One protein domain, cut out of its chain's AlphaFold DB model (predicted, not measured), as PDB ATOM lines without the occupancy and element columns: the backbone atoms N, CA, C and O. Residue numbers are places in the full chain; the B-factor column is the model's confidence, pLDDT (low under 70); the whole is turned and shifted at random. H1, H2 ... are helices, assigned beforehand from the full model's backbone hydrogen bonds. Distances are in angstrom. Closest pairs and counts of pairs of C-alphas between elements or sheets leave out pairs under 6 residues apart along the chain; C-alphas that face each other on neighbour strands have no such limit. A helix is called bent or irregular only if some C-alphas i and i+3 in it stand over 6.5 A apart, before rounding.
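AT A GLANCE: This is residues 94 to 134 of the 190 residues of an uncharacterized protein of Gammaproteobacteria bacterium (UniProt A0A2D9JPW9). Two short helices, H1 and H2, make a small helical hairpin with a wide loop between them, and residues 124 to 134, of which 124 to 126 belong to H2, stick out as an arm. The printed part has 41 residues, with H1 then H2 along the chain and no named strand. The class is all helix, though named elements hold just 20 residues, under half. The whole is loose, with a radius of gyration of the C-alphas of 12.4 A, and flat, spanning 36 by 26 by 13 A.

HOW THE PARTS SIT: H1, residues 97 to 106, touches H2, residues 117 to 126; their closest C-alphas, those of Ala 103 and His 118, are 6.3 A apart. They run opposite ways at a steep tilt of 41 degrees, as a hairpin. In H1 and in H2, 4 of 6 O i to N i+4 pairs are within hydrogen-bond range.

IN THESE COORDINATES: H1 begins at C-alpha 97 (6.711, 50.983, -12.738) and is 14.6 A long. H2, 13.8 A long, ends at C-alpha 126 (-3.388, 54.104, -5.708). H2 is irregular: C-alphas 121 and 124 are 7.8 A apart.

THE WHOLE: The C-alphas farthest apart, those of Asp 105 and Leu 132, are 36.2 A apart. The link from H1 to H2 is short, with 10 residues. The printed part has no cut, and no printed residue is under 70 in pLDDT.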
ATOM      1  N   PHE A  94       5.211  57.264 -11.810       91.81
ATOM      2  CA  PHE A  94       6.019  56.241 -12.480       91.81
ATOM      3  C   PHE A  94       7.075  55.608 -11.563       91.81
ATOM      4  O   PHE A  94       7.866  54.794 -12.026       91.81
ATOM      5  N   SER A  95       7.125  55.982 -10.281       89.56
ATOM      6  CA  SER A  95       8.191  55.563  -9.361       89.56
ATOM      7  C   SER A  95       8.220  54.057  -9.051       89.56
ATOM      8  O   SER A  95       9.286  53.549  -8.719       89.56
ATOM      9  N   GLY A  96       7.099  53.345  -9.216       88.12
ATOM     10  CA  GLY A  96       6.967  51.892  -9.010       88.12
ATOM     11  C   GLY A  96       6.677  51.097 -10.288       88.12
ATOM     12  O   GLY A  96       6.036  50.053 -10.229       88.12
ATOM     13  N   LEU A  97       7.065  51.613 -11.461       91.31
ATOM     14  CA  LEU A  97       6.711  50.983 -12.738       91.31
ATOM     15  C   LEU A  97       7.320  49.582 -12.899       91.31
ATOM     16  O   LEU A  97       6.642  48.704 -13.420       91.31
ATOM     17  N   ASP A  98       8.560  49.372 -12.451       92.56
ATOM     18  CA  ASP A  98       9.228  48.070 -12.562       92.56
ATOM     19  C   ASP A  98       8.489  47.004 -11.733       92.56
ATOM     20  O   ASP A  98       8.107  45.974 -12.281       92.56
ATOM     21  N   ASP A  99       8.157  47.304 -10.471       91.12
ATOM     22  CA  ASP A  99       7.364  46.421  -9.598       91.12
ATOM     23  C   ASP A  99       5.975  46.116 -10.196       91.12
ATOM     24  O   ASP A  99       5.465  44.997 -10.111       91.12
ATOM     25  N   ALA A 100       5.348  47.115 -10.830       90.50
ATOM     26  CA  ALA A 100       4.062  46.943 -11.499       90.50
ATOM     27  C   ALA A 100       4.165  46.039 -12.737       90.50
ATOM     28  O   ALA A 100       3.224  45.302 -13.032       90.50
ATOM     29  N   VAL A 101       5.286  46.091 -13.464       92.56
ATOM     30  CA  VAL A 101       5.563  45.209 -14.605       92.56
ATOM     31  C   VAL A 101       5.861  43.791 -14.128       92.56
ATOM     32  O   VAL A 101       5.319  42.851 -14.701       92.56
ATOM     33  N   GLU A 102       6.640  43.616 -13.061       91.50
ATOM     34  CA  GLU A 102       6.903  42.296 -12.473       91.50
ATOM     35  C   GLU A 102       5.606  41.607 -12.031       91.50
ATOM     36  O   GLU A 102       5.400  40.429 -12.327       91.50
ATOM     37  N   ALA A 103       4.674  42.353 -11.433       91.12
ATOM     38  CA  ALA A 103       3.372  41.820 -11.042       91.12
ATOM     39  C   ALA A 103       2.588  41.209 -12.221       91.12
ATOM     40  O   ALA A 103       1.819  40.270 -12.011       91.12
ATOM     41  N   ILE A 104       2.775  41.713 -13.453       91.75
ATOM     42  CA  ILE A 104       2.128  41.173 -14.664       91.75
ATOM     43  C   ILE A 104       2.608  39.750 -14.953       91.75
ATOM     44  O   ILE A 104       1.797  38.900 -15.320       91.75
ATOM     45  N   ASP A 105       3.900  39.486 -14.762       90.12
ATOM     46  CA  ASP A 105       4.490  38.167 -14.993       90.12
ATOM     47  C   ASP A 105       4.160  37.174 -13.862       90.12
ATOM     48  O   ASP A 105       4.135  35.962 -14.087       90.12
ATOM     49  N   GLU A 106       3.869  37.663 -12.650       89.06
ATOM     50  CA  GLU A 106       3.481  36.830 -11.502       89.06
ATOM     51  C   GLU A 106       2.080  36.214 -11.634       89.06
ATOM     52  O   GLU A 106       1.814  35.135 -11.093       89.06
ATOM     53  N   VAL A 107       1.159  36.896 -12.320       91.19
ATOM     54  CA  VAL A 107      -0.245  36.477 -12.420       91.19
ATOM     55  C   VAL A 107      -0.476  35.682 -13.703       91.19
ATOM     56  O   VAL A 107      -0.320  36.181 -14.814       91.19
ATOM     57  N   GLU A 108      -0.920  34.430 -13.560       90.06
ATOM     58  CA  GLU A 108      -1.226  33.569 -14.706       90.06
ATOM     59  C   GLU A 108      -2.313  34.175 -15.615       90.06
ATOM     60  O   GLU A 108      -3.306  34.755 -15.159       90.06
ATOM     61  N   ILE A 109      -2.149  33.991 -16.929       92.94
ATOM     62  CA  ILE A 109      -3.094  34.450 -17.950       92.94
ATOM     63  C   ILE A 109      -4.505  33.928 -17.648       92.94
ATOM     64  O   ILE A 109      -4.735  32.730 -17.513       92.94
ATOM     65  N   GLY A 110      -5.475  34.844 -17.615       92.00
ATOM     66  CA  GLY A 110      -6.873  34.532 -17.308       92.00
ATOM     67  C   GLY A 110      -7.233  34.646 -15.825       92.00
ATOM     68  O   GLY A 110      -8.396  34.446 -15.480       92.00
ATOM     69  N   ASN A 111      -6.276  34.997 -14.964       93.75
ATOM     70  CA  ASN A 111      -6.501  35.291 -13.551       93.75
ATOM     71  C   ASN A 111      -6.601  36.815 -13.290       93.75
ATOM     72  O   ASN A 111      -6.614  37.618 -14.225       93.75
ATOM     73  N   HIS A 112      -6.725  37.226 -12.024       93.19
ATOM     74  CA  HIS A 112      -6.902  38.622 -11.613       93.19
ATOM     75  C   HIS A 112      -5.856  39.084 -10.587       93.19
ATOM     76  O   HIS A 112      -5.331  38.299  -9.802       93.19
ATOM     77  N   TYR A 113      -5.655  40.399 -10.487       94.19
ATOM     78  CA  TYR A 113      -4.629  41.004  -9.626       94.19
ATOM     79  C   TYR A 113      -5.092  41.325  -8.198       94.19
ATOM     80  O   TYR A 113      -4.266  41.693  -7.373       94.19
ATOM     81  N   LEU A 114      -6.383  41.153  -7.874       92.31
ATOM     82  CA  LEU A 114      -6.984  41.609  -6.604       92.31
ATOM     83  C   LEU A 114      -6.267  41.115  -5.333       92.31
ATOM     84  O   LEU A 114      -6.288  41.810  -4.324       92.31
ATOM     85  N   GLY A 115      -5.649  39.931  -5.376       90.69
ATOM     86  CA  GLY A 115      -4.891  39.350  -4.259       90.69
ATOM     87  C   GLY A 115      -3.372  39.342  -4.453       90.69
ATOM     88  O   GLY A 115      -2.678  38.700  -3.671       90.69
ATOM     89  N   SER A 116      -2.856  39.992  -5.502       92.38
ATOM     90  CA  SER A 116      -1.414  40.073  -5.764       92.38
ATOM     91  C   SER A 116      -0.697  40.884  -4.680       92.38
ATOM     92  O   SER A 116      -1.278  41.802  -4.092       92.38
ATOM     93  N   ALA A 117       0.580  40.574  -4.433       92.06
ATOM     94  CA  ALA A 117       1.395  41.312  -3.468       92.06
ATOM     95  C   ALA A 117       1.469  42.806  -3.830       92.06
ATOM     96  O   ALA A 117       1.282  43.661  -2.965       92.06
ATOM     97  N   HIS A 118       1.636  43.109  -5.122       93.31
ATOM     98  CA  HIS A 118       1.638  44.474  -5.635       93.31
ATOM     99  C   HIS A 118       0.320  45.213  -5.351       93.31
ATOM    100  O   HIS A 118       0.341  46.342  -4.862       93.31
ATOM    101  N   THR A 119      -0.846  44.602  -5.606       93.62
ATOM    102  CA  THR A 119      -2.136  45.244  -5.299       93.62
ATOM    103  C   THR A 119      -2.306  45.483  -3.802       93.62
ATOM    104  O   THR A 119      -2.681  46.586  -3.417       93.62
ATOM    105  N   LEU A 120      -1.990  44.502  -2.953       92.69
ATOM    106  CA  LEU A 120      -2.119  44.650  -1.499       92.69
ATOM    107  C   LEU A 120      -1.206  45.749  -0.935       92.69
ATOM    108  O   LEU A 120      -1.606  46.445  -0.006       92.69
ATOM    109  N   ALA A 121      -0.014  45.931  -1.509       92.06
ATOM    110  CA  ALA A 121       0.918  46.977  -1.097       92.06
ATOM    111  C   ALA A 121       0.486  48.395  -1.521       92.06
ATOM    112  O   ALA A 121       0.862  49.361  -0.863       92.06
ATOM    113  N   ASN A 122      -0.297  48.528  -2.602       91.50
ATOM    114  CA  ASN A 122      -0.568  49.822  -3.241       91.50
ATOM    115  C   ASN A 122      -2.039  50.269  -3.214       91.50
ATOM    116  O   ASN A 122      -2.318  51.436  -3.472       91.50
ATOM    117  N   VAL A 123      -3.003  49.387  -2.931       89.81
ATOM    118  CA  VAL A 123      -4.443  49.691  -3.084       89.81
ATOM    119  C   VAL A 123      -4.899  50.916  -2.281       89.81
ATOM    120  O   VAL A 123      -5.710  51.698  -2.770       89.81
ATOM    121  N   GLU A 124      -4.351  51.127  -1.085       87.69
ATOM    122  CA  GLU A 124      -4.737  52.247  -0.216       87.69
ATOM    123  C   GLU A 124      -4.285  53.614  -0.750       87.69
ATOM    124  O   GLU A 124      -4.930  54.626  -0.482       87.69
ATOM    125  N   THR A 125      -3.184  53.658  -1.505       87.88
ATOM    126  CA  THR A 125      -2.601  54.900  -2.032       87.88
ATOM    127  C   THR A 125      -2.928  55.126  -3.505       87.88
ATOM    128  O   THR A 125      -3.002  56.275  -3.941       87.88
ATOM    129  N   ALA A 126      -3.147  54.053  -4.270       86.25
ATOM    130  CA  ALA A 126      -3.388  54.104  -5.708       86.25
ATOM    131  C   ALA A 126      -4.790  54.616  -6.070       86.25
ATOM    132  O   ALA A 126      -4.965  55.256  -7.109       86.25
ATOM    133  N   PHE A 127      -5.795  54.349  -5.230       84.38
ATOM    134  CA  PHE A 127      -7.176  54.737  -5.499       84.38
ATOM    135  C   PHE A 127      -7.602  55.951  -4.680       84.38
ATOM    136  O   PHE A 127      -7.231  56.135  -3.523       84.38
ATOM    137  N   SER A 128      -8.453  56.777  -5.284       84.00
ATOM    138  CA  SER A 128      -9.296  57.676  -4.499       84.00
ATOM    139  C   SER A 128     -10.475  56.881  -3.971       84.00
ATOM    140  O   SER A 128     -11.092  56.149  -4.740       84.00
ATOM    141  N   MET A 129     -10.815  57.068  -2.699       84.81
ATOM    142  CA  MET A 129     -11.971  56.430  -2.070       84.81
ATOM    143  C   MET A 129     -12.970  57.518  -1.656       84.81
ATOM    144  O   MET A 129     -12.967  57.933  -0.494       84.81
ATOM    145  N   PRO A 130     -13.774  58.047  -2.604       84.12
ATOM    146  CA  PRO A 130     -14.760  59.067  -2.286       84.12
ATOM    147  C   PRO A 130     -15.800  58.517  -1.302       84.12
ATOM    148  O   PRO A 130     -16.219  57.367  -1.396       84.12
ATOM    149  N   SER A 131     -16.221  59.359  -0.364       83.31
ATOM    150  CA  SER A 131     -17.175  59.041   0.702       83.31
ATOM    151  C   SER A 131     -18.637  59.361   0.360       83.31
ATOM    152  O   SER A 131     -19.541  58.841   1.012       83.31
ATOM    153  N   LEU A 132     -18.890  60.228  -0.625       87.62
ATOM    154  CA  LEU A 132     -20.223  60.630  -1.092       87.62
ATOM    155  C   LEU A 132     -20.622  59.937  -2.394       87.62
ATOM    156  O   LEU A 132     -21.821  59.813  -2.669       87.62
ATOM    157  N   MET A 133     -19.656  59.511  -3.209       84.81
ATOM    158  CA  MET A 133     -19.926  58.673  -4.376       84.81
ATOM    159  C   MET A 133     -20.227  57.240  -3.934       84.81
ATOM    160  O   MET A 133     -19.430  56.593  -3.260       84.81
ATOM    161  N   ASP A 134     -21.399  56.754  -4.325       86.31
ATOM    162  CA  ASP A 134     -21.852  55.408  -3.998       86.31
ATOM    163  C   ASP A 134     -21.424  54.442  -5.103       86.31
ATOM    164  O   ASP A 134     -21.819  54.598  -6.260       86.31
TER     165      ASP A 134